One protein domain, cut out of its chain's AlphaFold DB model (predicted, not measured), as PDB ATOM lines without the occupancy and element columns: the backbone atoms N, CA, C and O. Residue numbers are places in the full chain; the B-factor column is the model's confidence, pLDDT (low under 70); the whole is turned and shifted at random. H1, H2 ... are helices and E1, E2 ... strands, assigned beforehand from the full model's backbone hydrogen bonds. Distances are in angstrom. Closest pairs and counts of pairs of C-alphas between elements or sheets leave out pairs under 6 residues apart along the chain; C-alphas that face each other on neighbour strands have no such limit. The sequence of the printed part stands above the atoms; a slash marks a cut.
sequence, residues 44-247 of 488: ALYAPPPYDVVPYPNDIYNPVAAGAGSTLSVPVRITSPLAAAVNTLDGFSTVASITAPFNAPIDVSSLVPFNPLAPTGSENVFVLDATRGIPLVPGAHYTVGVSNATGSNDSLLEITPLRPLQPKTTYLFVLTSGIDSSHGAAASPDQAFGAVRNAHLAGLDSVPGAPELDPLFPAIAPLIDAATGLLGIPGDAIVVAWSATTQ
ATOM      1  N   ALA A  44      -0.199 -25.129 -20.553       95.62
ATOM      2  CA  ALA A  44       1.105 -25.737 -20.791       95.62
ATOM      3  C   ALA A  44       2.201 -24.812 -20.238       95.62
ATOM      4  O   ALA A  44       2.249 -23.630 -20.579       95.62
ATOM      5  N   LEU A  45       3.059 -25.337 -19.363       93.00
ATOM      6  CA  LEU A  45       4.004 -24.538 -18.586       93.00
ATOM      7  C   LEU A  45       5.340 -24.349 -19.320       93.00
ATOM      8  O   LEU A  45       5.947 -25.306 -19.804       93.00
ATOM      9  N   TYR A  46       5.808 -23.104 -19.358       91.62
ATOM     10  CA  TYR A  46       7.071 -22.655 -19.932       91.62
ATOM     11  C   TYR A  46       7.631 -21.475 -19.110       91.62
ATOM     12  O   TYR A  46       7.679 -20.320 -19.533       91.62
ATOM     13  N   ALA A  47       8.100 -21.776 -17.904       85.19
ATOM     14  CA  ALA A  47       8.761 -20.829 -17.019       85.19
ATOM     15  C   ALA A  47      10.282 -21.090 -17.002       85.19
ATOM     16  O   ALA A  47      10.736 -21.948 -16.237       85.19
ATOM     17  N   PRO A  48      11.081 -20.392 -17.834       80.31
ATOM     18  CA  PRO A  48      12.542 -20.549 -17.915       80.31
ATOM     19  C   PRO A  48      13.248 -20.083 -16.612       80.31
ATOM     20  O   PRO A  48      12.566 -19.807 -15.614       80.31
ATOM     21  N   PRO A  49      14.599 -20.013 -16.535       76.75
ATOM     22  CA  PRO A  49      15.271 -19.563 -15.316       76.75
ATOM     23  C   PRO A  49      14.719 -18.214 -14.817       76.75
ATOM     24  O   PRO A  49      14.503 -17.313 -15.628       76.75
ATOM     25  N   PRO A  50      14.496 -18.046 -13.498       73.00
ATOM     26  CA  PRO A  50      14.936 -18.901 -12.393       73.00
ATOM     27  C   PRO A  50      13.893 -19.927 -11.911       73.00
ATOM     28  O   PRO A  50      14.092 -20.526 -10.857       73.00
ATOM     29  N   TYR A  51      12.806 -20.188 -12.644       77.12
ATOM     30  CA  TYR A  51      11.788 -21.174 -12.237       77.12
ATOM     31  C   TYR A  51      12.083 -22.580 -12.775       77.12
ATOM     32  O   TYR A  51      11.994 -23.540 -12.016       77.12
ATOM     33  N   ASP A  52      12.590 -22.676 -14.011       81.25
ATOM     34  CA  ASP A  52      12.881 -23.920 -14.755       81.25
ATOM     35  C   ASP A  52      11.759 -24.959 -14.665       81.25
ATOM     36  O   ASP A  52      11.979 -26.138 -14.393       81.25
ATOM     37  N   VAL A  53      10.539 -24.483 -14.911       86.44
ATOM     38  CA  VAL A  53       9.359 -25.308 -15.175       86.44
ATOM     39  C   VAL A  53       9.065 -25.196 -16.664       86.44
ATOM     40  O   VAL A  53       8.214 -24.426 -17.095       86.44
ATOM     41  N   VAL A  54       9.835 -25.922 -17.462       89.50
ATOM     42  CA  VAL A  54       9.732 -25.963 -18.924       89.50
ATOM     43  C   VAL A  54       9.654 -27.420 -19.380       89.50
ATOM     44  O   VAL A  54       9.986 -28.318 -18.600       89.50
ATOM     45  N   PRO A  55       9.269 -27.688 -20.638       94.31
ATOM     46  CA  PRO A  55       9.465 -29.004 -21.228       94.31
ATOM     47  C   PRO A  55      10.928 -29.456 -21.135       94.31
ATOM     48  O   PRO A  55      11.834 -28.623 -21.175       94.31
ATOM     49  N   TYR A  56      11.170 -30.760 -21.018       92.75
ATOM     50  CA  TYR A  56      12.510 -31.344 -20.936       92.75
ATOM     51  C   TYR A  56      12.626 -32.574 -21.847       92.75
ATOM     52  O   TYR A  56      11.715 -33.393 -21.862       92.75
ATOM     53  N   PRO A  57      13.742 -32.786 -22.561       94.31
ATOM     54  CA  PRO A  57      14.865 -31.867 -22.750       94.31
ATOM     55  C   PRO A  57      14.476 -30.573 -23.477       94.31
ATOM     56  O   PRO A  57      13.462 -30.532 -24.172       94.31
ATOM     57  N   ASN A  58      15.289 -29.523 -23.317       93.31
ATOM     58  CA  ASN A  58      15.063 -28.221 -23.948       93.31
ATOM     59  C   ASN A  58      16.380 -27.488 -24.231       93.31
ATOM     60  O   ASN A  58      17.215 -27.323 -23.339       93.31
ATOM     61  N   ASP A  59      16.547 -27.025 -25.468       91.94
ATOM     62  CA  ASP A  59      17.751 -26.356 -25.953       91.94
ATOM     63  C   ASP A  59      18.012 -24.985 -25.305       91.94
ATOM     64  O   ASP A  59      19.116 -24.466 -25.439       91.94
ATOM     65  N   ILE A  60      17.101 -24.437 -24.487       88.81
ATOM     66  CA  ILE A  60      17.460 -23.316 -23.592       88.81
ATOM     67  C   ILE A  60      18.588 -23.682 -22.612       88.81
ATOM     68  O   ILE A  60      19.306 -22.801 -22.142       88.81
ATOM     69  N   TYR A  61      18.765 -24.976 -22.317       89.25
ATOM     70  CA  TYR A  61      19.888 -25.501 -21.531       89.25
ATOM     71  C   TYR A  61      21.038 -26.003 -22.400       89.25
ATOM     72  O   TYR A  61      22.005 -26.556 -21.877       89.25
ATOM     73  N   ASN A  62      20.944 -25.840 -23.717       87.38
ATOM     74  CA  ASN A  62      21.961 -26.243 -24.666       87.38
ATOM     75  C   ASN A  62      22.535 -25.009 -25.379       87.38
ATOM     76  O   ASN A  62      22.077 -24.639 -26.464       87.38
ATOM     77  N   PRO A  63      23.578 -24.371 -24.819       68.44
ATOM     78  CA  PRO A  63      24.188 -23.187 -25.425       68.44
ATOM     79  C   PRO A  63      24.802 -23.449 -26.823       68.44
ATOM     80  O   PRO A  63      25.197 -22.500 -27.498       68.44
ATOM     81  N   VAL A  64      24.887 -24.717 -27.265       60.72
ATOM     82  CA  VAL A  64      25.561 -25.205 -28.486       60.72
ATOM     83  C   VAL A  64      24.704 -25.113 -29.751       60.72
ATOM     84  O   VAL A  64      25.262 -25.197 -30.844       60.72
ATOM     85  N   ALA A  65      23.385 -24.881 -29.679       56.22
ATOM     86  CA  ALA A  65      22.579 -24.668 -30.895       56.22
ATOM     87  C   ALA A  65      23.102 -23.492 -31.768       56.22
ATOM     88  O   ALA A  65      22.712 -23.352 -32.926       56.22
ATOM     89  N   ALA A  66      24.050 -22.695 -31.246       40.09
ATOM     90  CA  ALA A  66      24.791 -21.648 -31.945       40.09
ATOM     91  C   ALA A  66      26.271 -21.962 -32.320       40.09
ATOM     92  O   ALA A  66      26.894 -21.125 -32.973       40.09
ATOM     93  N   GLY A  67      26.872 -23.115 -31.970       44.03
ATOM     94  CA  GLY A  67      28.258 -23.451 -32.363       44.03
ATOM     95  C   GLY A  67      28.918 -24.594 -31.570       44.03
ATOM     96  O   GLY A  67      28.965 -24.559 -30.347       44.03
ATOM     97  N   ALA A  68      29.455 -25.597 -32.277       46.41
ATOM     98  CA  ALA A  68      30.028 -26.837 -31.734       46.41
ATOM     99  C   ALA A  68      31.195 -26.604 -30.748       46.41
ATOM    100  O   ALA A  68      32.242 -26.093 -31.145       46.41
ATOM    101  N   GLY A  69      31.034 -27.019 -29.483       54.47
ATOM    102  CA  GLY A  69      32.126 -27.027 -28.496       54.47
ATOM    103  C   GLY A  69      31.740 -26.900 -27.018       54.47
ATOM    104  O   GLY A  69      32.600 -27.131 -26.174       54.47
ATOM    105  N   SER A  70      30.496 -26.545 -26.675       65.19
ATOM    106  CA  SER A  70      30.040 -26.468 -25.277       65.19
ATOM    107  C   SER A  70      29.260 -27.708 -24.828       65.19
ATOM    108  O   SER A  70      28.887 -28.567 -25.627       65.19
ATOM    109  N   THR A  71      29.075 -27.827 -23.518       82.81
ATOM    110  CA  THR A  71      28.266 -28.865 -22.885       82.81
ATOM    111  C   THR A  71      26.918 -28.302 -22.448       82.81
ATOM    112  O   THR A  71      26.701 -27.084 -22.426       82.81
ATOM    113  N   LEU A  72      25.998 -29.194 -22.088       88.69
ATOM    114  CA  LEU A  72      24.728 -28.813 -21.487       88.69
ATOM    115  C   LEU A  72      24.931 -27.964 -20.218       88.69
ATOM    116  O   LEU A  72      25.915 -28.091 -19.493       88.69
ATOM    117  N   SER A  73      23.963 -27.096 -19.943       87.88
ATOM    118  CA  SER A  73      23.889 -26.234 -18.757       87.88
ATOM    119  C   SER A  73      22.531 -26.394 -18.074       87.88
ATOM    120  O   SER A  73      21.796 -25.434 -17.848       87.88
ATOM    121  N   VAL A  74      22.180 -27.644 -17.777       86.50
ATOM    122  CA  VAL A  74      20.953 -28.029 -17.089       86.50
ATOM    123  C   VAL A  74      21.062 -27.666 -15.599       86.50
ATOM    124  O   VAL A  74      22.016 -28.066 -14.920       86.50
ATOM    125  N   PRO A  75      20.096 -26.919 -15.048       79.44
ATOM    126  CA  PRO A  75      20.064 -26.582 -13.635       79.44
ATOM    127  C   PRO A  75      19.852 -27.808 -12.747       79.44
ATOM    128  O   PRO A  75      19.095 -28.720 -13.083       79.44
ATOM    129  N   VAL A  76      20.440 -27.766 -11.546       71.88
ATOM    130  CA  VAL A  76      20.395 -28.871 -10.572       71.88
ATOM    131  C   VAL A  76      18.973 -29.364 -10.324       71.88
ATOM    132  O   VAL A  76      18.740 -30.562 -10.357       71.88
ATOM    133  N   ARG A  77      17.992 -28.471 -10.169       68.88
ATOM    134  CA  ARG A  77      16.608 -28.871  -9.860       68.88
ATOM    135  C   ARG A  77      15.906 -29.732 -10.914       68.88
ATOM    136  O   ARG A  77      14.899 -30.338 -10.583       68.88
ATOM    137  N   ILE A  78      16.415 -29.786 -12.147       64.50
ATOM    138  CA  ILE A  78      15.818 -30.592 -13.222       64.50
ATOM    139  C   ILE A  78      16.358 -32.027 -13.205       64.50
ATOM    140  O   ILE A  78      15.634 -32.965 -13.515       64.50
ATOM    141  N   THR A  79      17.633 -32.212 -12.855       62.72
ATOM    142  CA  THR A  79      18.343 -33.494 -13.032       62.72
ATOM    143  C   THR A  79      19.070 -33.984 -11.777       62.72
ATOM    144  O   THR A  79      19.795 -34.974 -11.847       62.72
ATOM    145  N   SER A  80      18.910 -33.309 -10.632       67.38
ATOM    146  CA  SER A  80      19.556 -33.641  -9.351       67.38
ATOM    147  C   SER A  80      19.393 -35.125  -8.992       67.38
ATOM    148  O   SER A  80      18.290 -35.649  -9.136       67.38
ATOM    149  N   PRO A  81      20.446 -35.798  -8.486       63.88
ATOM    150  CA  PRO A  81      21.806 -35.297  -8.226       63.88
ATOM    151  C   PRO A  81      22.736 -35.308  -9.458       63.88
ATOM    152  O   PRO A  81      23.911 -34.964  -9.353       63.88
ATOM    153  N   LEU A  82      22.243 -35.678 -10.641       77.19
ATOM    154  CA  LEU A  82      23.059 -35.969 -11.826       77.19
ATOM    155  C   LEU A  82      23.383 -34.757 -12.707       77.19
ATOM    156  O   LEU A  82      24.061 -34.910 -13.722       77.19
ATOM    157  N   ALA A  83      22.950 -33.554 -12.329       78.19
ATOM    158  CA  ALA A  83      23.125 -32.351 -13.141       78.19
ATOM    159  C   ALA A  83      24.582 -32.087 -13.536       78.19
ATOM    160  O   ALA A  83      24.854 -31.743 -14.682       78.19
ATOM    161  N   ALA A  84      25.536 -32.317 -12.628       80.50
ATOM    162  CA  ALA A  84      26.956 -32.164 -12.935       80.50
ATOM    163  C   ALA A  84      27.420 -33.121 -14.045       80.50
ATOM    164  O   ALA A  84      28.170 -32.710 -14.923       80.50
ATOM    165  N   ALA A  85      26.941 -34.369 -14.041       83.12
ATOM    166  CA  ALA A  85      27.258 -35.352 -15.072       83.12
ATOM    167  C   ALA A  85      26.554 -35.039 -16.401       83.12
ATOM    168  O   ALA A  85      27.183 -35.096 -17.457       83.12
ATOM    169  N   VAL A  86      25.275 -34.653 -16.355       86.56
ATOM    170  CA  VAL A  86      24.506 -34.225 -17.538       86.56
ATOM    171  C   VAL A  86      25.167 -33.017 -18.203       86.56
ATOM    172  O   VAL A  86      25.297 -32.986 -19.423       86.56
ATOM    173  N   ASN A  87      25.696 -32.082 -17.412       88.44
ATOM    174  CA  ASN A  87      26.392 -30.891 -17.902       88.44
ATOM    175  C   ASN A  87      27.793 -31.169 -18.466       88.44
ATOM    176  O   ASN A  87      28.525 -30.234 -18.783       88.44
ATOM    177  N   THR A  88      28.167 -32.442 -18.626       85.69
ATOM    178  CA  THR A  88      29.340 -32.854 -19.413       85.69
ATOM    179  C   THR A  88      28.992 -33.328 -20.822       85.69
ATOM    180  O   THR A  88      29.893 -33.550 -21.627       85.69
ATOM    181  N   LEU A  89      27.704 -33.520 -21.119       87.56
ATOM    182  CA  LEU A  89      27.239 -34.021 -22.410       87.56
ATOM    183  C   LEU A  89      27.169 -32.886 -23.433       87.56
ATOM    184  O   LEU A  89      26.893 -31.740 -23.078       87.56
ATOM    185  N   ASP A  90      27.373 -33.216 -24.707       87.38
ATOM    186  CA  ASP A  90      27.281 -32.287 -25.844       87.38
ATOM    187  C   ASP A  90      25.872 -32.221 -26.466       87.38
ATOM    188  O   ASP A  90      25.669 -31.636 -27.529       87.38
ATOM    189  N   GLY A  91      24.888 -32.813 -25.791       90.69
ATOM    190  CA  GLY A  91      23.480 -32.783 -26.159       90.69
ATOM    191  C   GLY A  91      22.648 -33.697 -25.264       90.69
ATOM    192  O   GLY A  91      23.145 -34.312 -24.319       90.69
ATOM    193  N   PHE A  92      21.357 -33.796 -25.560       92.81
ATOM    194  CA  PHE A  92      20.421 -34.608 -24.788       92.81
ATOM    195  C   PHE A  92      20.400 -36.076 -25.228       92.81
ATOM    196  O   PHE A  92      20.830 -36.435 -26.324       92.81
ATOM    197  N   SER A  93      19.877 -36.945 -24.365       92.88
ATOM    198  CA  SER A  93      19.761 -38.379 -24.640       92.88
ATOM    199  C   SER A  93      18.987 -38.667 -25.932       92.88
ATOM    200  O   SER A  93      17.981 -38.027 -26.226       92.88
ATOM    201  N   THR A  94      19.422 -39.684 -26.677       95.25
ATOM    202  CA  THR A  94      18.716 -40.188 -27.863       95.25
ATOM    203  C   THR A  94      17.567 -41.136 -27.511       95.25
ATOM    204  O   THR A  94      16.798 -41.503 -28.393       95.25
ATOM    205  N   VAL A  95      17.440 -41.561 -26.251       95.38
ATOM    206  CA  VAL A  95      16.469 -42.589 -25.827       95.38
ATOM    207  C   VAL A  95      15.580 -42.166 -24.663       95.38
ATOM    208  O   VAL A  95      14.580 -42.829 -24.407       95.38
ATOM    209  N   ALA A  96      15.932 -41.100 -23.940       93.00
ATOM    210  CA  ALA A  96      15.115 -40.632 -22.827       93.00
ATOM    211  C   ALA A  96      13.773 -40.087 -23.329       93.00
ATOM    212  O   ALA A  96      13.697 -39.502 -24.413       93.00
ATOM    213  N   SER A  97      12.731 -40.253 -22.518       95.00
ATOM    214  CA  SER A  97      11.444 -39.615 -22.766       95.00
ATOM    215  C   SER A  97      11.569 -38.093 -22.767       95.00
ATOM    216  O   SER A  97      12.367 -37.515 -22.026       95.00
ATOM    217  N   ILE A  98      10.740 -37.455 -23.586       97.12
ATOM    218  CA  ILE A  98      10.561 -36.008 -23.627       97.12
ATOM    219  C   ILE A  98       9.272 -35.678 -22.879       97.12
ATOM    220  O   ILE A  98       8.252 -36.323 -23.102       97.12
ATOM    221  N   THR A  99       9.296 -34.687 -22.000       96.00
ATOM    222  CA  THR A  99       8.166 -34.325 -21.148       96.00
ATOM    223  C   THR A  99       7.795 -32.855 -21.275       96.00
ATOM    224  O   THR A  99       8.647 -32.008 -21.536       96.00
ATOM    225  N   ALA A 100       6.512 -32.545 -21.087       96.56
ATOM    226  CA  ALA A 100       5.996 -31.179 -21.060       96.56
ATOM    227  C   ALA A 100       5.024 -31.000 -19.880       96.56
ATOM    228  O   ALA A 100       4.007 -31.700 -19.824       96.56
ATOM    229  N   PRO A 101       5.332 -30.116 -18.914       94.44
ATOM    230  CA  PRO A 101       4.496 -29.923 -17.736       94.44
ATOM    231  C   PRO A 101       3.248 -29.082 -18.035       94.44
ATOM    232  O   PRO A 101       3.297 -28.110 -18.784       94.44
ATOM    233  N   PHE A 102       2.141 -29.429 -17.385       94.75
ATOM    234  CA  PHE A 102       0.883 -28.687 -17.344       94.75
ATOM    235  C   PHE A 102       0.513 -28.362 -15.893       94.75
ATOM    236  O   PHE A 102       0.950 -29.033 -14.956       94.75
ATOM    237  N   ASN A 103      -0.315 -27.336 -15.695       91.94
ATOM    238  CA  ASN A 103      -0.754 -26.908 -14.360       91.94
ATOM    239  C   ASN A 103      -1.919 -27.732 -13.768       91.94
ATOM    240  O   ASN A 103      -2.318 -27.488 -12.629       91.94
ATOM    241  N   ALA A 104      -2.479 -28.679 -14.524       91.88
ATOM    242  CA  ALA A 104      -3.567 -29.555 -14.095       91.88
ATOM    243  C   ALA A 104      -3.519 -30.904 -14.847       91.88
ATOM    244  O   ALA A 104      -2.813 -31.009 -15.851       91.88
ATOM    245  N   PRO A 105      -4.255 -31.936 -14.388       94.31
ATOM    246  CA  PRO A 105      -4.289 -33.238 -15.052       94.31
ATOM    247  C   PRO A 105      -4.807 -33.164 -16.495       94.31
ATOM    248  O   PRO A 105      -5.824 -32.514 -16.762       94.31
ATOM    249  N   ILE A 106      -4.141 -33.876 -17.401       97.31
ATOM    250  CA  ILE A 106      -4.443 -33.949 -18.835       97.31
ATOM    251  C   ILE A 106      -5.476 -35.061 -19.092       97.31
ATOM    252  O   ILE A 106      -5.376 -36.152 -18.531       97.31
ATOM    253  N   ASP A 107      -6.453 -34.825 -19.971       97.56
ATOM    254  CA  ASP A 107      -7.251 -35.907 -20.549       97.56
ATOM    255  C   ASP A 107      -6.424 -36.621 -21.624       97.56
ATOM    256  O   ASP A 107      -6.236 -36.116 -22.732       97.56
ATOM    257  N   VAL A 108      -5.941 -37.822 -21.309       95.88
ATOM    258  CA  VAL A 108      -5.120 -38.640 -22.218       95.88
ATOM    259  C   VAL A 108      -5.828 -38.918 -23.547       95.88
ATOM    260  O   VAL A 108      -5.164 -39.051 -24.573       95.88
ATOM    261  N   SER A 109      -7.164 -38.986 -23.560       96.88
ATOM    262  CA  SER A 109      -7.929 -39.239 -24.785       96.88
ATOM    263  C   SER A 109      -7.938 -38.052 -25.753       96.88
ATOM    264  O   SER A 109      -8.177 -38.246 -26.946       96.88
ATOM    265  N   SER A 110      -7.611 -36.852 -25.264       97.69
ATOM    266  CA  SER A 110      -7.441 -35.659 -26.092       97.69
ATOM    267  C   SER A 110      -6.100 -35.633 -26.829       97.69
ATOM    268  O   SER A 110      -5.948 -34.854 -27.760       97.69
ATOM    269  N   LEU A 111      -5.120 -36.473 -26.475       98.19
ATOM    270  CA  LEU A 111      -3.791 -36.453 -27.093       98.19
ATOM    271  C   LEU A 111      -3.823 -37.110 -28.480       98.19
ATOM    272  O   LEU A 111      -3.844 -38.334 -28.612       98.19
ATOM    273  N   VAL A 112      -3.780 -36.289 -29.529       98.12
ATOM    274  CA  VAL A 112      -3.815 -36.727 -30.928       98.12
ATOM    275  C   VAL A 112      -2.479 -36.384 -31.596       98.12
ATOM    276  O   VAL A 112      -2.272 -35.246 -32.029       98.12
ATOM    277  N   PRO A 113      -1.537 -37.340 -31.692       97.94
ATOM    278  CA  PRO A 113      -0.255 -37.088 -32.332       97.94
ATOM    279  C   PRO A 113      -0.395 -36.938 -33.847       97.94
ATOM    280  O   PRO A 113      -1.103 -37.706 -34.499       97.94
ATOM    281  N   PHE A 114       0.351 -35.993 -34.417       97.44
ATOM    282  CA  PHE A 114       0.421 -35.790 -35.857       97.44
ATOM    283  C   PHE A 114       1.034 -36.995 -36.562       97.44
ATOM    284  O   PHE A 114       2.184 -37.356 -36.315       97.44
ATOM    285  N   ASN A 115       0.270 -37.600 -37.471       96.06
ATOM    286  CA  ASN A 115       0.757 -38.670 -38.327       96.06
ATOM    287  C   ASN A 115       0.894 -38.164 -39.771       96.06
ATOM    288  O   ASN A 115      -0.119 -38.059 -40.467       96.06
ATOM    289  N   PRO A 116       2.120 -37.939 -40.285       94.00
ATOM    290  CA  PRO A 116       2.310 -37.451 -41.653       94.00
ATOM    291  C   PRO A 116       1.819 -38.437 -42.726       94.00
ATOM    292  O   PRO A 116       1.644 -38.051 -43.878       94.00
ATOM    293  N   LEU A 117       1.599 -39.709 -42.371       95.06
ATOM    294  CA  LEU A 117       1.090 -40.740 -43.280       95.06
ATOM    295  C   LEU A 117      -0.444 -40.807 -43.316       95.06
ATOM    296  O   LEU A 117      -0.998 -41.401 -44.240       95.06
ATOM    297  N   ALA A 118      -1.126 -40.242 -42.319       94.12
ATOM    298  CA  ALA A 118      -2.582 -40.241 -42.227       94.12
ATOM    299  C   ALA A 118      -3.102 -39.028 -41.426       94.12
ATOM    300  O   ALA A 118      -3.586 -39.217 -40.308       94.12
ATOM    301  N   PRO A 119      -3.014 -37.800 -41.974       92.38
ATOM    302  CA  PRO A 119      -3.484 -36.614 -41.272       92.38
ATOM    303  C   PRO A 119      -5.012 -36.608 -41.112       92.38
ATOM    304  O   PRO A 119      -5.742 -36.905 -42.061       92.38
ATOM    305  N   THR A 120      -5.494 -36.244 -39.930       91.50
ATOM    306  CA  THR A 120      -6.918 -36.122 -39.584       91.50
ATOM    307  C   THR A 120      -7.388 -34.670 -39.501       91.50
ATOM    308  O   THR A 120      -8.592 -34.427 -39.575       91.50
ATOM    309  N   GLY A 121      -6.471 -33.706 -39.367       90.06
ATOM    310  CA  GLY A 121      -6.774 -32.289 -39.143       90.06
ATOM    311  C   GLY A 121      -7.185 -31.955 -37.702       90.06
ATOM    312  O   GLY A 121      -7.631 -30.841 -37.439       90.06
ATOM    313  N   SER A 122      -7.076 -32.917 -36.785       92.50
ATOM    314  CA  SER A 122      -7.421 -32.789 -35.363       92.50
ATOM    315  C   SER A 122      -6.211 -33.000 -34.450       92.50
ATOM    316  O   SER A 122      -6.373 -33.291 -33.269       92.50
ATOM    317  N   GLU A 123      -5.005 -32.964 -35.007       96.69
ATOM    318  CA  GLU A 123      -3.777 -33.306 -34.303       96.69
ATOM    319  C   GLU A 123      -3.277 -32.134 -33.469       96.69
ATOM    320  O   GLU A 123      -3.362 -30.974 -33.868       96.69
ATOM    321  N   ASN A 124      -2.752 -32.449 -32.290       97.88
ATOM    322  CA  ASN A 124      -2.370 -31.454 -31.297       97.88
ATOM    323  C   ASN A 124      -1.019 -31.722 -30.625       97.88
ATOM    324  O   ASN A 124      -0.575 -30.883 -29.843       97.88
ATOM    325  N   VAL A 125      -0.344 -32.822 -30.981       98.44
ATOM    326  CA  VAL A 125       1.033 -33.131 -30.575       98.44
ATOM    327  C   VAL A 125       1.887 -33.391 -31.813       98.44
ATOM    328  O   VAL A 125       1.706 -34.391 -32.507       98.44
ATOM    329  N   PHE A 126       2.846 -32.513 -32.084       98.31
ATOM    330  CA  PHE A 126       3.709 -32.588 -33.261       98.31
ATOM    331  C   PHE A 126       5.157 -32.824 -32.845       98.31
ATOM    332  O   PHE A 126       5.667 -32.151 -31.950       98.31
ATOM    333  N   VAL A 127       5.824 -33.758 -33.527       97.88
ATOM    334  CA  VAL A 127       7.248 -34.055 -33.341       97.88
ATOM    335  C   VAL A 127       7.936 -34.039 -34.699       97.88
ATOM    336  O   VAL A 127       7.542 -34.762 -35.616       97.88
ATOM    337  N   LEU A 128       8.973 -33.220 -34.831       95.69
ATOM    338  CA  LEU A 128       9.672 -32.962 -36.082       95.69
ATOM    339  C   LEU A 128      11.178 -33.143 -35.889       95.69
ATOM    340  O   LEU A 128      11.751 -32.596 -34.957       95.69
ATOM    341  N   ASP A 129      11.835 -33.850 -36.803       95.62
ATOM    342  CA  ASP A 129      13.275 -33.709 -37.024       95.62
ATOM    343  C   ASP A 129      13.503 -32.362 -37.721       95.62
ATOM    344  O   ASP A 129      13.290 -32.231 -38.930       95.62
ATOM    345  N   ALA A 130      13.862 -31.339 -36.947       93.19
ATOM    346  CA  ALA A 130      14.021 -29.974 -37.433       93.19
ATOM    347  C   ALA A 130      15.282 -29.814 -38.291       93.19
ATOM    348  O   ALA A 130      15.307 -28.976 -39.189       93.19
ATOM    349  N   THR A 131      16.303 -30.651 -38.082       90.88
ATOM    350  CA  THR A 131      17.510 -30.670 -38.919       90.88
ATOM    351  C   THR A 131      17.193 -31.076 -40.357       90.88
ATOM    352  O   THR A 131      17.783 -30.541 -41.296       90.88
ATOM    353  N   ARG A 132      16.267 -32.022 -40.551       90.75
ATOM    354  CA  ARG A 132      15.879 -32.526 -41.880       90.75
ATOM    355  C   ARG A 132      14.550 -31.966 -42.390       90.75
ATOM    356  O   ARG A 132      14.241 -32.147 -43.565       90.75
ATOM    357  N   GLY A 133      13.762 -31.324 -41.530       90.44
ATOM    358  CA  GLY A 133      12.404 -30.872 -41.839       90.44
ATOM    359  C   GLY A 133      11.414 -32.027 -42.029       90.44
ATOM    360  O   GLY A 133      10.513 -31.924 -42.857       90.44
ATOM    361  N   ILE A 134      11.593 -33.142 -41.308       92.25
ATOM    362  CA  ILE A 134      10.798 -34.371 -41.488       92.25
ATOM    363  C   ILE A 134       9.972 -34.669 -40.228       92.25
ATOM    364  O   ILE A 134      10.556 -34.878 -39.161       92.25
ATOM    365  N   PRO A 135       8.630 -34.746 -40.316       94.88
ATOM    366  CA  PRO A 135       7.801 -35.147 -39.182       94.88
ATOM    367  C   PRO A 135       8.034 -36.606 -38.790       94.88
ATOM    368  O   PRO A 135       8.225 -37.479 -39.644       94.88
ATOM    369  N   LEU A 136       7.999 -36.891 -37.492       96.75
ATOM    370  CA  LEU A 136       8.083 -38.257 -36.986       96.75
ATOM    371  C   LEU A 136       6.705 -38.935 -37.054       96.75
ATOM    372  O   LEU A 136       5.670 -38.281 -37.064       96.75
ATOM    373  N   VAL A 137       6.699 -40.270 -37.114       97.44
ATOM    374  CA  VAL A 137       5.490 -41.086 -37.251       97.44
ATOM    375  C   VAL A 137       5.163 -41.718 -35.892       97.44
ATOM    376  O   VAL A 137       5.963 -42.532 -35.409       97.44
ATOM    377  N   PRO A 138       4.020 -41.394 -35.264       97.50
ATOM    378  CA  PRO A 138       3.608 -42.027 -34.012       97.50
ATOM    379  C   PRO A 138       3.390 -43.538 -34.200       97.50
ATOM    380  O   PRO A 138       3.010 -43.999 -35.275       97.50
ATOM    381  N   GLY A 139       3.689 -44.334 -33.173       97.06
ATOM    382  CA  GLY A 139       3.647 -45.803 -33.201       97.06
ATOM    383  C   GLY A 139       4.831 -46.477 -33.912       97.06
ATOM    384  O   GLY A 139       5.106 -47.645 -33.654       97.06
ATOM    385  N   ALA A 140       5.567 -45.750 -34.760       96.69
ATOM    386  CA  ALA A 140       6.810 -46.226 -35.375       96.69
ATOM    387  C   ALA A 140       8.058 -45.573 -34.764       96.69
ATOM    388  O   ALA A 140       9.093 -46.221 -34.615       96.69
ATOM    389  N   HIS A 141       7.983 -44.277 -34.449       97.44
ATOM    390  CA  HIS A 141       9.103 -43.498 -33.913       97.44
ATOM    391  C   HIS A 141       8.915 -43.155 -32.434       97.44
ATOM    392  O   HIS A 141       9.897 -43.154 -31.697       97.44
ATOM    393  N   TYR A 142       7.683 -42.884 -31.998       98.25
ATOM    394  CA  TYR A 142       7.369 -42.499 -30.620       98.25
ATOM    395  C   TYR A 142       5.926 -42.853 -30.233       98.25
ATOM    396  O   TYR A 142       5.085 -43.091 -31.102       98.25
ATOM    397  N   THR A 143       5.630 -42.837 -28.936       98.06
ATOM    398  CA  THR A 143       4.269 -42.808 -28.372       98.06
ATOM    399  C   THR A 143       4.054 -41.534 -27.567       98.06
ATOM    400  O   THR A 143       5.019 -40.893 -27.162       98.06
ATOM    401  N   VAL A 144       2.792 -41.173 -27.334       98.25
ATOM    402  CA  VAL A 144       2.403 -40.034 -26.491       98.25
ATOM    403  C   VAL A 144       1.487 -40.534 -25.383       98.25
ATOM    404  O   VAL A 144       0.646 -41.399 -25.624       98.25
ATOM    405  N   GLY A 145       1.649 -39.985 -24.186       97.44
ATOM    406  CA  GLY A 145       0.791 -40.243 -23.042       97.44
ATOM    407  C   GLY A 145       1.036 -39.232 -21.930       97.44
ATOM    408  O   GLY A 145       1.507 -38.120 -22.176       97.44
ATOM    409  N   VAL A 146       0.728 -39.639 -20.706       95.69
ATOM    410  CA  VAL A 146       1.080 -38.914 -19.481       95.69
ATOM    411  C   VAL A 146       2.054 -39.748 -18.666       95.69
ATOM    412  O   VAL A 146       1.995 -40.981 -18.692       95.69
ATOM    413  N   SER A 147       2.959 -39.077 -17.965       91.38
ATOM    414  CA  SER A 147       3.984 -39.756 -17.186       91.38
ATOM    415  C   SER A 147       3.405 -40.460 -15.967       91.38
ATOM    416  O   SER A 147       2.528 -39.936 -15.289       91.38
ATOM    417  N   ASN A 148       3.947 -41.635 -15.649       86.56
ATOM    418  CA  ASN A 148       3.620 -42.377 -14.430       86.56
ATOM    419  C   ASN A 148       4.543 -42.029 -13.248       86.56
ATOM    420  O   ASN A 148       4.455 -42.664 -12.193       86.56
ATOM    421  N   ALA A 149       5.444 -41.056 -13.419       80.56
ATOM    422  CA  ALA A 149       6.370 -40.637 -12.380       80.56
ATOM    423  C   ALA A 149       5.611 -40.166 -11.129       80.56
ATOM    424  O   ALA A 149       4.616 -39.439 -11.220       80.56
ATOM    425  N   THR A 150       6.087 -40.562  -9.948       77.88
ATOM    426  CA  THR A 150       5.500 -40.154  -8.666       77.88
ATOM    427  C   THR A 150       5.412 -38.632  -8.576       77.88
ATOM    428  O   THR A 150       6.404 -37.936  -8.772       77.88
ATOM    429  N   GLY A 151       4.226 -38.112  -8.255       76.44
ATOM    430  CA  GLY A 151       3.987 -36.671  -8.129       76.44
ATOM    431  C   GLY A 151       3.655 -35.950  -9.440       76.44
ATOM    432  O   GLY A 151       3.343 -34.764  -9.386       76.44
ATOM    433  N   SER A 152       3.653 -36.642 -10.585       81.50
ATOM    434  CA  SER A 152       3.202 -36.071 -11.866       81.50
ATOM    435  C   SER A 152       1.705 -35.752 -11.891       81.50
ATOM    436  O   SER A 152       1.311 -34.816 -12.571       81.50
ATOM    437  N   ASN A 153       0.873 -36.504 -11.156       86.00
ATOM    438  CA  ASN A 153      -0.582 -36.310 -11.055       86.00
ATOM    439  C   ASN A 153      -1.284 -36.145 -12.422       86.00
ATOM    440  O   ASN A 153      -2.154 -35.287 -12.569       86.00
ATOM    441  N   ASP A 154      -0.869 -36.926 -13.427       90.62
ATOM    442  CA  ASP A 154      -1.336 -36.858 -14.824       90.62
ATOM    443  C   ASP A 154      -1.171 -35.473 -15.492       90.62
ATOM    444  O   ASP A 154      -1.744 -35.217 -16.549       90.62
ATOM    445  N   SER A 155      -0.387 -34.562 -14.905       93.06
ATOM    446  CA  SER A 155      -0.138 -33.209 -15.419       93.06
ATOM    447  C   SER A 155       1.191 -33.090 -16.168       93.06
ATOM    448  O   SER A 155       1.653 -31.987 -16.452       93.06
ATOM    449  N   LEU A 156       1.840 -34.212 -16.478       94.50
ATOM    450  CA  LEU A 156       3.093 -34.255 -17.225       94.50
ATOM    451  C   LEU A 156       2.872 -35.052 -18.506       94.50
ATOM    452  O   LEU A 156       2.791 -36.280 -18.460       94.50
ATOM    453  N   LEU A 157       2.776 -34.362 -19.642       97.81
ATOM    454  CA  LEU A 157       2.742 -35.014 -20.948       97.81
ATOM    455  C   LEU A 157       4.084 -35.705 -21.180       97.81
ATOM    456  O   LEU A 157       5.129 -35.123 -20.896       97.81
ATOM    457  N   GLU A 158       4.056 -36.921 -21.716       97.81
ATOM    458  CA  GLU A 158       5.242 -37.713 -22.030       97.81
ATOM    459  C   GLU A 158       5.218 -38.184 -23.492       97.81
ATOM    460  O   GLU A 158       4.240 -38.760 -23.970       97.81
ATOM    461  N   ILE A 159       6.317 -37.938 -24.202       98.50
ATOM    462  CA  ILE A 159       6.616 -38.423 -25.547       98.50
ATOM    463  C   ILE A 159       7.762 -39.425 -25.407       98.50
ATOM    464  O   ILE A 159       8.896 -39.049 -25.108       98.50
ATOM    465  N   THR A 160       7.478 -40.702 -25.634       97.75
ATOM    466  CA  THR A 160       8.444 -41.791 -25.440       97.75
ATOM    467  C   THR A 160       8.978 -42.260 -26.791       97.75
ATOM    468  O   THR A 160       8.199 -42.783 -27.596       97.75
ATOM    469  N   PRO A 161      10.284 -42.113 -27.082       97.75
ATOM    470  CA  PRO A 161      10.883 -42.706 -28.272       97.75
ATOM    471  C   PRO A 161      10.735 -44.237 -28.269       97.75
ATOM    472  O   PRO A 161      11.022 -44.900 -27.278       97.75
ATOM    473  N   LEU A 162      10.327 -44.820 -29.399       97.69
ATOM    474  CA  LEU A 162      10.246 -46.280 -29.588       97.69
ATOM    475  C   LEU A 162      11.549 -46.885 -30.127       97.69
ATOM    476  O   LEU A 162      11.705 -48.100 -30.224       97.69
ATOM    477  N   ARG A 163      12.478 -46.018 -30.518       95.50
ATOM    478  CA  ARG A 163      13.829 -46.329 -30.970       95.50
ATOM    479  C   ARG A 163      14.717 -45.116 -30.698       95.50
ATOM    480  O   ARG A 163      14.175 -44.013 -30.596       95.50
ATOM    481  N   PRO A 164      16.049 -45.284 -30.641       96.69
ATOM    482  CA  PRO A 164      16.945 -44.149 -30.506       96.69
ATOM    483  C   PRO A 164      16.676 -43.088 -31.580       96.69
ATOM    484  O   PRO A 164      16.591 -43.392 -32.775       96.69
ATOM    485  N   LEU A 165      16.529 -41.843 -31.138       96.50
ATOM    486  CA  LEU A 165      16.575 -40.665 -31.988       96.50
ATOM    487  C   LEU A 165      17.946 -40.582 -32.670       96.50
ATOM    488  O   LEU A 165      18.943 -41.120 -32.181       96.50
ATOM    489  N   GLN A 166      17.994 -39.922 -33.824       95.75
ATOM    490  CA  GLN A 166      19.248 -39.743 -34.548       95.75
ATOM    491  C   GLN A 166      20.180 -38.860 -33.718       95.75
ATOM    492  O   GLN A 166      19.713 -37.835 -33.232       95.75
ATOM    493  N   PRO A 167      21.467 -39.214 -33.561       93.50
ATOM    494  CA  PRO A 167      22.421 -38.380 -32.836       93.50
ATOM    495  C   PRO A 167      22.639 -37.045 -33.556       93.50
ATOM    496  O   PRO A 167      22.421 -36.946 -34.771       93.50
ATOM    497  N   LYS A 168      23.099 -36.023 -32.821       90.94
ATOM    498  CA  LYS A 168      23.414 -34.679 -33.352       90.94
ATOM    499  C   LYS A 168      22.281 -34.064 -34.185       90.94
ATOM    500  O   LYS A 168      22.522 -33.373 -35.173       90.94
ATOM    501  N   THR A 169      21.044 -34.388 -33.837       93.81
ATOM    502  CA  THR A 169      19.841 -33.957 -34.552       93.81
ATOM    503  C   THR A 169      18.991 -33.108 -33.617       93.81
ATOM    504  O   THR A 169      18.753 -33.504 -32.471       93.81
ATOM    505  N   THR A 170      18.538 -31.957 -34.111       94.88
ATOM    506  CA  THR A 170      17.605 -31.067 -33.416       94.88
ATOM    507  C   THR A 170      16.183 -31.507 -33.714       94.88
ATOM    508  O   THR A 170      15.776 -31.590 -34.876       94.88
ATOM    509  N   TYR A 171      15.421 -31.773 -32.661       96.88
ATOM    510  CA  TYR A 171      14.003 -32.089 -32.733       96.88
ATOM    511  C   TYR A 171      13.175 -30.899 -32.258       96.88
ATOM    512  O   TYR A 171      13.533 -30.257 -31.277       96.88
ATOM    513  N   LEU A 172      12.079 -30.616 -32.957       97.12
ATOM    514  CA  LEU A 172      11.069 -29.626 -32.589       97.12
ATOM    515  C   LEU A 172       9.825 -30.354 -32.077       97.12
ATOM    516  O   LEU A 172       9.359 -31.318 -32.690       97.12
ATOM    517  N   PHE A 173       9.265 -29.832 -30.994       98.38
ATOM    518  CA  PHE A 173       8.029 -30.297 -30.390       98.38
ATOM    519  C   PHE A 173       7.043 -29.136 -30.333       98.38
ATOM    520  O   PHE A 173       7.407 -28.033 -29.921       98.38
ATOM    521  N   VAL A 174       5.803 -29.376 -30.756       98.50
ATOM    522  CA  VAL A 174       4.737 -28.368 -30.733       98.50
ATOM    523  C   VAL A 174       3.486 -28.993 -30.141       98.50
ATOM    524  O   VAL A 174       3.036 -30.044 -30.601       98.50
ATOM    525  N   LEU A 175       2.922 -28.330 -29.137       98.69
ATOM    526  CA  LEU A 175       1.632 -28.668 -28.548       98.69
ATOM    527  C   LEU A 175       0.627 -27.568 -28.881       98.69
ATOM    528  O   LEU A 175       0.975 -26.384 -28.903       98.69
ATOM    529  N   THR A 176      -0.626 -27.948 -29.125       98.44
ATOM    530  CA  THR A 176      -1.694 -26.996 -29.477       98.44
ATOM    531  C   THR A 176      -2.879 -27.052 -28.515       98.44
ATOM    532  O   THR A 176      -2.994 -27.969 -27.704       98.44
ATOM    533  N   SER A 177      -3.776 -26.072 -28.625       96.94
ATOM    534  CA  SER A 177      -4.951 -25.897 -27.764       96.94
ATOM    535  C   SER A 177      -5.995 -27.013 -27.856       96.94
ATOM    536  O   SER A 177      -6.921 -27.029 -27.057       96.94
ATOM    537  N   GLY A 178      -5.852 -27.963 -28.788       96.25
ATOM    538  CA  GLY A 178      -6.719 -29.142 -28.863       96.25
ATOM    539  C   GLY A 178      -6.491 -30.175 -27.752       96.25
ATOM    540  O   GLY A 178      -7.185 -31.185 -27.748       96.25
ATOM    541  N   ILE A 179      -5.495 -29.986 -26.881       98.38
ATOM    542  CA  ILE A 179      -5.278 -30.822 -25.691       98.38
ATOM    543  C   ILE A 179      -6.226 -30.340 -24.593       98.38
ATOM    544  O   ILE A 179      -6.239 -29.153 -24.286       98.38
ATOM    545  N   ASP A 180      -6.958 -31.252 -23.960       97.56
ATOM    546  CA  ASP A 180      -7.898 -30.935 -22.887       97.56
ATOM    547  C   ASP A 180      -7.375 -31.402 -21.525       97.56
ATOM    548  O   ASP A 180      -6.643 -32.386 -21.397       97.56
ATOM    549  N   SER A 181      -7.786 -30.702 -20.472       96.69
ATOM    550  CA  SER A 181      -7.668 -31.202 -19.102       96.69
ATOM    551  C   SER A 181      -8.690 -32.305 -18.839       96.69
ATOM    552  O   SER A 181      -9.721 -32.393 -19.505       96.69
ATOM    553  N   SER A 182      -8.492 -33.066 -17.765       93.31
ATOM    554  CA  SER A 182      -9.461 -34.068 -17.288       93.31
ATOM    555  C   SER A 182     -10.852 -33.504 -16.948       93.31
ATOM    556  O   SER A 182     -11.800 -34.263 -16.751       93.31
ATOM    557  N   HIS A 183     -10.988 -32.174 -16.882       92.38
ATOM    558  CA  HIS A 183     -12.243 -31.460 -16.646       92.38
ATOM    559  C   HIS A 183     -12.805 -30.788 -17.919       92.38
ATOM    560  O   HIS A 183     -13.769 -30.029 -17.826       92.38
ATOM    561  N   GLY A 184     -12.224 -31.054 -19.097       93.69
ATOM    562  CA  GLY A 184     -12.701 -30.575 -20.400       93.69
ATOM    563  C   GLY A 184     -12.344 -29.124 -20.738       93.69
ATOM    564  O   GLY A 184     -12.966 -28.531 -21.615       93.69
ATOM    565  N   ALA A 185     -11.392 -28.519 -20.022       95.38
ATOM    566  CA  ALA A 185     -10.846 -27.214 -20.391       95.38
ATOM    567  C   ALA A 185      -9.707 -27.385 -21.402       95.38
ATOM    568  O   ALA A 185      -8.763 -28.113 -21.096       95.38
ATOM    569  N   ALA A 186      -9.790 -26.683 -22.534       96.56
ATOM    570  CA  ALA A 186      -8.761 -26.651 -23.571       96.56
ATOM    571  C   ALA A 186      -7.464 -25.999 -23.079       96.56
ATOM    572  O   ALA A 186      -7.491 -25.058 -22.278       96.56
ATOM    573  N   ALA A 187      -6.333 -26.488 -23.582       96.94
ATOM    574  CA  ALA A 187      -5.015 -25.999 -23.222       96.94
ATOM    575  C   ALA A 187      -4.801 -24.560 -23.706       96.94
ATOM    576  O   ALA A 187      -5.140 -24.190 -24.834       96.94
ATOM    577  N   SER A 188      -4.164 -23.763 -22.860       96.25
ATOM    578  CA  SER A 188      -3.687 -22.414 -23.136       96.25
ATOM    579  C   SER A 188      -2.160 -22.349 -22.979       96.25
ATOM    580  O   SER A 188      -1.561 -23.207 -22.322       96.25
ATOM    581  N   PRO A 189      -1.484 -21.371 -23.606       95.50
ATOM    582  CA  PRO A 189      -0.106 -21.071 -23.244       95.50
ATOM    583  C   PRO A 189      -0.050 -20.474 -21.834       95.50
ATOM    584  O   PRO A 189      -0.974 -19.769 -21.414       95.50
ATOM    585  N   ASP A 190       1.059 -20.678 -21.125       92.81
ATOM    586  CA  ASP A 190       1.350 -19.843 -19.961       92.81
ATOM    587  C   ASP A 190       1.606 -18.373 -20.354       92.81
ATOM    588  O   ASP A 190       1.731 -18.019 -21.533       92.81
ATOM    589  N   GLN A 191       1.662 -17.484 -19.360       88.50
ATOM    590  CA  GLN A 191       1.802 -16.051 -19.611       88.50
ATOM    591  C   GLN A 191       3.107 -15.685 -20.331       88.50
ATOM    592  O   GLN A 191       3.087 -14.795 -21.182       88.50
ATOM    593  N   ALA A 192       4.228 -16.341 -20.014       89.06
ATOM    594  CA  ALA A 192       5.530 -15.993 -20.575       89.06
ATOM    595  C   ALA A 192       5.621 -16.400 -22.052       89.06
ATOM    596  O   ALA A 192       5.875 -15.556 -22.915       89.06
ATOM    597  N   PHE A 193       5.348 -17.671 -22.358       94.06
ATOM    598  CA  PHE A 193       5.344 -18.171 -23.727       94.06
ATOM    599  C   PHE A 193       4.258 -17.489 -24.557       94.06
ATOM    600  O   PHE A 193       4.520 -17.044 -25.675       94.06
ATOM    601  N   GLY A 194       3.053 -17.344 -23.998       94.69
ATOM    602  CA  GLY A 194       1.926 -16.699 -24.663       94.69
ATOM    603  C   GLY A 194       2.220 -15.251 -25.054       94.69
ATOM    604  O   GLY A 194       1.914 -14.855 -26.179       94.69
ATOM    605  N   ALA A 195       2.851 -14.470 -24.173       93.25
ATOM    606  CA  ALA A 195       3.215 -13.084 -24.458       93.25
ATOM    607  C   ALA A 195       4.238 -12.972 -25.600       93.25
ATOM    608  O   ALA A 195       4.020 -12.196 -26.532       93.25
ATOM    609  N   VAL A 196       5.300 -13.784 -25.572       95.31
ATOM    610  CA  VAL A 196       6.337 -13.802 -26.620       95.31
ATOM    611  C   VAL A 196       5.758 -14.279 -27.952       95.31
ATOM    612  O   VAL A 196       5.921 -13.609 -28.970       95.31
ATOM    613  N   ARG A 197       5.007 -15.390 -27.947       96.75
ATOM    614  CA  ARG A 197       4.300 -15.921 -29.123       96.75
ATOM    615  C   ARG A 197       3.405 -14.856 -29.756       96.75
ATOM    616  O   ARG A 197       3.476 -14.633 -30.959       96.75
ATOM    617  N   ASN A 198       2.562 -14.195 -28.960       96.69
ATOM    618  CA  ASN A 198       1.612 -13.203 -29.466       96.69
ATOM    619  C   ASN A 198       2.316 -11.958 -30.022       96.69
ATOM    620  O   ASN A 198       1.906 -11.445 -31.061       96.69
ATOM    621  N   ALA A 199       3.366 -11.478 -29.352       97.31
ATOM    622  CA  ALA A 199       4.163 -10.352 -29.825       97.31
ATOM    623  C   ALA A 199       4.872 -10.683 -31.152       97.31
ATOM    624  O   ALA A 199       4.772  -9.903 -32.100       97.31
ATOM    625  N   HIS A 200       5.481 -11.869 -31.263       97.88
ATOM    626  CA  HIS A 200       6.099 -12.351 -32.504       97.88
ATOM    627  C   HIS A 200       5.090 -12.452 -33.656       97.88
ATOM    628  O   HIS A 200       5.324 -11.920 -34.738       97.88
ATOM    629  N   LEU A 201       3.912 -13.042 -33.414       97.12
ATOM    630  CA  LEU A 201       2.834 -13.121 -34.413       97.12
ATOM    631  C   LEU A 201       2.306 -11.743 -34.846       97.12
ATOM    632  O   LEU A 201       1.781 -11.605 -35.950       97.12
ATOM    633  N   ALA A 202       2.456 -10.716 -34.005       97.38
ATOM    634  CA  ALA A 202       2.149  -9.325 -34.337       97.38
ATOM    635  C   ALA A 202       3.291  -8.601 -35.085       97.38
ATOM    636  O   ALA A 202       3.155  -7.418 -35.403       97.38
ATOM    637  N   GLY A 203       4.400  -9.288 -35.384       96.75
ATOM    638  CA  GLY A 203       5.571  -8.737 -36.069       96.75
ATOM    639  C   GLY A 203       6.508  -7.939 -35.162       96.75
ATOM    640  O   GLY A 203       7.238  -7.081 -35.658       96.75
ATOM    641  N   LEU A 204       6.458  -8.174 -33.848       97.12
ATOM    642  CA  LEU A 204       7.339  -7.547 -32.862       97.12
ATOM    643  C   LEU A 204       8.505  -8.476 -32.503       97.12
ATOM    644  O   LEU A 204       8.399  -9.693 -32.612       97.12
ATOM    645  N   ASP A 205       9.600  -7.890 -32.027       93.94
ATOM    646  CA  ASP A 205      10.815  -8.567 -31.547       93.94
ATOM    647  C   ASP A 205      11.002  -8.462 -30.020       93.94
ATOM    648  O   ASP A 205      12.032  -8.862 -29.480       93.94
ATOM    649  N   SER A 206      10.008  -7.895 -29.333       92.75
ATOM    650  CA  SER A 206       9.978  -7.639 -27.892       92.75
ATOM    651  C   SER A 206       8.536  -7.636 -27.380       92.75
ATOM    652  O   SER A 206       7.596  -7.394 -28.149       92.75
ATOM    653  N   VAL A 207       8.333  -7.904 -26.084       91.50
ATOM    654  CA  VAL A 207       7.001  -7.823 -25.458       91.50
ATOM    655  C   VAL A 207       6.783  -6.409 -24.900       91.50
ATOM    656  O   VAL A 207       7.453  -6.012 -23.942       91.50
ATOM    657  N   PRO A 208       5.814  -5.626 -25.420       91.50
ATOM    658  CA  PRO A 208       5.564  -4.278 -24.920       91.50
ATOM    659  C   PRO A 208       5.221  -4.263 -23.426       91.50
ATOM    660  O   PRO A 208       4.226  -4.843 -22.996       91.50
ATOM    661  N   GLY A 209       6.029  -3.551 -22.638       89.12
ATOM    662  CA  GLY A 209       5.828  -3.417 -21.193       89.12
ATOM    663  C   GLY A 209       6.335  -4.592 -20.349       89.12
ATOM    664  O   GLY A 209       6.131  -4.545 -19.140       89.12
ATOM    665  N   ALA A 210       7.002  -5.583 -20.952       88.62
ATOM    666  CA  ALA A 210       7.610  -6.726 -20.263       88.62
ATOM    667  C   ALA A 210       9.006  -7.064 -20.843       88.62
ATOM    668  O   ALA A 210       9.199  -8.149 -21.397       88.62
ATOM    669  N   PRO A 211       9.988  -6.140 -20.759       85.81
ATOM    670  CA  PRO A 211      11.328  -6.324 -21.336       85.81
ATOM    671  C   PRO A 211      12.093  -7.532 -20.770       85.81
ATOM    672  O   PRO A 211      13.038  -8.024 -21.380       85.81
ATOM    673  N   GLU A 212      11.698  -8.039 -19.603       83.88
ATOM    674  CA  GLU A 212      12.220  -9.274 -19.020       83.88
ATOM    675  C   GLU A 212      11.944 -10.529 -19.868       83.88
ATOM    676  O   GLU A 212      12.635 -11.532 -19.694       83.88
ATOM    677  N   LEU A 213      10.975 -10.480 -20.791       87.38
ATOM    678  CA  LEU A 213      10.631 -11.583 -21.695       87.38
ATOM    679  C   LEU A 213      11.375 -11.526 -23.037       87.38
ATOM    680  O   LEU A 213      11.443 -12.538 -23.735       87.38
ATOM    681  N   ASP A 214      11.971 -10.385 -23.392       86.19
ATOM    682  CA  ASP A 214      12.694 -10.193 -24.657       86.19
ATOM    683  C   ASP A 214      13.807 -11.240 -24.896       86.19
ATOM    684  O   ASP A 214      13.931 -11.736 -26.021       86.19
ATOM    685  N   PRO A 215      14.573 -11.688 -23.874       87.69
ATOM    686  CA  PRO A 215      15.574 -12.742 -24.050       87.69
ATOM    687  C   PRO A 215      15.018 -14.099 -24.514       87.69
ATOM    688  O   PRO A 215      15.802 -14.959 -24.917       87.69
ATOM    689  N   LEU A 216      13.700 -14.320 -24.461       88.31
ATOM    690  CA  LEU A 216      13.069 -15.573 -24.886       88.31
ATOM    691  C   LEU A 216      12.760 -15.620 -26.387       88.31
ATOM    692  O   LEU A 216      12.559 -16.711 -26.923       88.31
ATOM    693  N   PHE A 217      12.753 -14.480 -27.087       92.75
ATOM    694  CA  PHE A 217      12.460 -14.438 -28.526       92.75
ATOM    695  C   PHE A 217      13.376 -15.340 -29.359       92.75
ATOM    696  O   PHE A 217      12.842 -16.126 -30.142       92.75
ATOM    697  N   PRO A 218      14.715 -15.330 -29.183       90.94
ATOM    698  CA  PRO A 218      15.598 -16.209 -29.951       90.94
ATOM    699  C   PRO A 218      15.307 -17.704 -29.766       90.94
ATOM    700  O   PRO A 218      15.591 -18.488 -30.666       90.94
ATOM    701  N   ALA A 219      14.736 -18.098 -28.622       88.44
ATOM    702  CA  ALA A 219      14.371 -19.483 -28.340       88.44
ATOM    703  C   ALA A 219      12.966 -19.847 -28.850       88.44
ATOM    704  O   ALA A 219      12.754 -20.985 -29.254       88.44
ATOM    705  N   ILE A 220      12.010 -18.910 -28.833       93.38
ATOM    706  CA  ILE A 220      10.594 -19.179 -29.138       93.38
ATOM    707  C   ILE A 220      10.239 -18.847 -30.592       93.38
ATOM    708  O   ILE A 220       9.616 -19.664 -31.268       93.38
ATOM    709  N   ALA A 221      10.627 -17.672 -31.095       95.44
ATOM    710  CA  ALA A 221      10.195 -17.170 -32.403       95.44
ATOM    711  C   ALA A 221      10.517 -18.130 -33.570       95.44
ATOM    712  O   ALA A 221       9.598 -18.444 -34.334       95.44
ATOM    713  N   PRO A 222      11.733 -18.716 -33.675       94.06
ATOM    714  CA  PRO A 222      12.031 -19.681 -34.737       94.06
ATOM    715  C   PRO A 222      11.148 -20.936 -34.692       94.06
ATOM    716  O   PRO A 222      10.867 -21.539 -35.727       94.06
ATOM    717  N   LEU A 223      10.693 -21.336 -33.501       95.12
ATOM    718  CA  LEU A 223       9.817 -22.494 -33.323       95.12
ATOM    719  C   LEU A 223       8.392 -22.183 -33.793       95.12
ATOM    720  O   LEU A 223       7.756 -23.035 -34.411       95.12
ATOM    721  N   ILE A 224       7.911 -20.958 -33.552       97.25
ATOM    722  CA  ILE A 224       6.625 -20.477 -34.077       97.25
ATOM    723  C   ILE A 224       6.670 -20.383 -35.607       97.25
ATOM    724  O   ILE A 224       5.740 -20.841 -36.273       97.25
ATOM    725  N   ASP A 225       7.758 -19.864 -36.177       95.25
ATOM    726  CA  ASP A 225       7.941 -19.791 -37.633       95.25
ATOM    727  C   ASP A 225       7.977 -21.187 -38.268       95.25
ATOM    728  O   ASP A 225       7.329 -21.430 -39.287       95.25
ATOM    729  N   ALA A 226       8.674 -22.143 -37.645       93.06
ATOM    730  CA  ALA A 226       8.692 -23.529 -38.101       93.06
ATOM    731  C   ALA A 226       7.305 -24.187 -37.998       93.06
ATOM    732  O   ALA A 226       6.857 -24.834 -38.943       93.06
ATOM    733  N   ALA A 227       6.591 -24.002 -36.887       94.62
ATOM    734  CA  ALA A 227       5.255 -24.563 -36.690       94.62
ATOM    735  C   ALA A 227       4.234 -24.007 -37.698       94.62
ATOM    736  O   ALA A 227       3.483 -24.762 -38.318       94.62
ATOM    737  N   THR A 228       4.229 -22.693 -37.905       95.25
ATOM    738  CA  THR A 228       3.295 -22.030 -38.824       95.25
ATOM    739  C   THR A 228       3.664 -22.267 -40.289       95.25
ATOM    740  O   THR A 228       2.792 -22.567 -41.103       95.25
ATOM    741  N   GLY A 229       4.951 -22.185 -40.632       91.56
ATOM    742  CA  GLY A 229       5.436 -22.289 -42.006       91.56
ATOM    743  C   GLY A 229       5.554 -23.722 -42.524       91.56
ATOM    744  O   GLY A 229       5.126 -23.998 -43.643       91.56
ATOM    745  N   LEU A 230       6.127 -24.638 -41.735       86.00
ATOM    746  CA  LEU A 230       6.386 -26.018 -42.170       86.00
ATOM    747  C   LEU A 230       5.213 -26.955 -41.874       86.00
ATOM    748  O   LEU A 230       4.908 -27.822 -42.691       86.00
ATOM    749  N   LEU A 231       4.575 -26.801 -40.710       87.06
ATOM    750  CA  LEU A 231       3.491 -27.687 -40.267       87.06
ATOM    751  C   LEU A 231       2.094 -27.111 -40.542       87.06
ATOM    752  O   LEU A 231       1.109 -27.832 -40.410       87.06
ATOM    753  N   GLY A 232       1.992 -25.837 -40.939       91.19
ATOM    754  CA  GLY A 232       0.708 -25.184 -41.208       91.19
ATOM    755  C   GLY A 232      -0.159 -25.001 -39.960       91.19
ATOM    756  O   GLY A 232      -1.375 -24.854 -40.079       91.19
ATOM    757  N   ILE A 233       0.444 -25.038 -38.768       95.38
ATOM    758  CA  ILE A 233      -0.272 -24.898 -37.500       95.38
ATOM    759  C   ILE A 233      -0.681 -23.425 -37.337       95.38
ATOM    760  O   ILE A 233       0.184 -22.551 -37.445       95.38
ATOM    761  N   PRO A 234      -1.959 -23.111 -37.059       96.19
ATOM    762  CA  PRO A 234      -2.364 -21.750 -36.720       96.19
ATOM    763  C   PRO A 234      -1.569 -21.231 -35.515       96.19
ATOM    764  O   PRO A 234      -1.523 -21.875 -34.468       96.19
ATOM    765  N   GLY A 235      -0.914 -20.076 -35.662       95.44
ATOM    766  CA  GLY A 235       0.022 -19.576 -34.649       95.44
ATOM    767  C   GLY A 235      -0.621 -19.332 -33.279       95.44
ATOM    768  O   GLY A 235      -0.001 -19.575 -32.247       95.44
ATOM    769  N   ASP A 236      -1.883 -18.905 -33.259       95.44
ATOM    770  CA  ASP A 236      -2.677 -18.681 -32.049       95.44
ATOM    771  C   ASP A 236      -3.063 -19.980 -31.320       95.44
ATOM    772  O   ASP A 236      -3.260 -19.959 -30.101       95.44
ATOM    773  N   ALA A 237      -3.093 -21.111 -32.032       96.88
ATOM    774  CA  ALA A 237      -3.354 -22.430 -31.466       96.88
ATOM    775  C   ALA A 237      -2.140 -23.041 -30.743       96.88
ATOM    776  O   ALA A 237      -2.319 -23.981 -29.975       96.88
ATOM    777  N   ILE A 238      -0.916 -22.541 -30.956       98.38
ATOM    778  CA  ILE A 238       0.309 -23.101 -30.356       98.38
ATOM    779  C   ILE A 238       0.368 -22.760 -28.864       98.38
ATOM    780  O   ILE A 238       0.586 -21.601 -28.517       98.38
ATOM    781  N   VAL A 239       0.221 -23.739 -27.971       97.75
ATOM    782  CA  VAL A 239       0.242 -23.494 -26.513       97.75
ATOM    783  C   VAL A 239       1.650 -23.546 -25.934       97.75
ATOM    784  O   VAL A 239       1.967 -22.786 -25.030       97.75
ATOM    785  N   VAL A 240       2.518 -24.393 -26.482       98.00
ATOM    786  CA  VAL A 240       3.950 -24.402 -26.175       98.00
ATOM    787  C   VAL A 240       4.708 -25.043 -27.335       98.00
ATOM    788  O   VAL A 240       4.210 -25.962 -27.991       98.00
ATOM    789  N   ALA A 241       5.918 -24.558 -27.594       97.88
ATOM    790  CA  ALA A 241       6.856 -25.158 -28.529       97.88
ATOM    791  C   ALA A 241       8.266 -25.096 -27.939       97.88
ATOM    792  O   ALA A 241       8.640 -24.099 -27.324       97.88
ATOM    793  N   TRP A 242       9.044 -26.158 -28.122       97.00
ATOM    794  CA  TRP A 242      10.443 -26.215 -27.696       97.00
ATOM    795  C   TRP A 242      11.255 -27.078 -28.658       97.00
ATOM    796  O   TRP A 242      10.706 -27.827 -29.471       97.00
ATOM    797  N   SER A 243      12.576 -26.971 -28.567       95.75
ATOM    798  CA  SER A 243      13.500 -27.831 -29.303       95.75
ATOM    799  C   SER A 243      14.430 -28.572 -28.356       95.75
ATOM    800  O   SER A 243      14.648 -28.135 -27.228       95.75
ATOM    801  N   ALA A 244      14.943 -29.713 -28.801       95.25
ATOM    802  CA  ALA A 244      15.996 -30.441 -28.113       95.25
ATOM    803  C   ALA A 244      16.966 -31.054 -29.121       95.25
ATOM    804  O   ALA A 244      16.563 -31.776 -30.038       95.25
ATOM    805  N   THR A 245      18.254 -30.811 -28.915       94.19
ATOM    806  CA  THR A 245      19.329 -31.340 -29.745       94.19
ATOM    807  C   THR A 245      19.996 -32.523 -29.054       94.19
ATOM    808  O   THR A 245      20.456 -32.441 -27.916       94.19
ATOM    809  N   THR A 246      20.016 -33.656 -29.748       93.88
ATOM    810  CA  THR A 246      20.564 -34.919 -29.237       93.88
ATOM    811  C   THR A 246      22.093 -34.941 -29.251       93.88
ATOM    812  O   THR A 246      22.722 -34.372 -30.143       93.88
ATOM    813  N   GLN A 247      22.688 -35.633 -28.277       90.69
ATOM    814  CA  GLN A 247      24.138 -35.788 -28.133       90.69
ATOM    815  C   GLN A 247      24.784 -36.559 -29.288       90.69
ATOM    816  O   GLN A 247      24.123 -37.260 -30.067       90.69
TER     817      GLN A 247
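What this domain is: This is residues 44 to 247 of the 488 residues of an uncharacterized protein of Proteobacteria bacterium (UniProt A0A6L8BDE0). Little of this is regular structure: amid loops, H5 packs across one face of the sheet E2-E5-E7, and the sheet E1-E4-E3 lies on its other side, both antiparallel. The 204 printed residues have five named helices and seven named strands, mixed in class, holding 81 residues. The whole is compact, radius of gyration of the C-alphas 16.1 A, spanning 43 by 41 by 36 A.

Where its parts are: Find H1 from C-alpha 63 at (24.188, -23.187, -25.425) to 66, then H2 76 to 79, H3 83 to 86, E1 98 to 101, E2 125 to 129, E3 142 to 146, E4 156 to 161, E5 170 to 176, E6 187 to 189, H4 191 to 201, H5 211 to 230, 29.1 A long, and E7 238 to 245, ending with C-alpha 245 at (19.329, -31.340, -29.745).

How they stand to each other: See N 173 and O 242 of E5 and E7, 2.9 A, within hydrogen-bond range, as in H5 are 9 of 16 O i to N i+4 pairs. H4 touches H5, closest C-alphas His 200 and Ala 221, 6.3 A.

The domain as a whole: The printed part has no cut; residues 63 to 70 and 77 to 81 are under pLDDT 70.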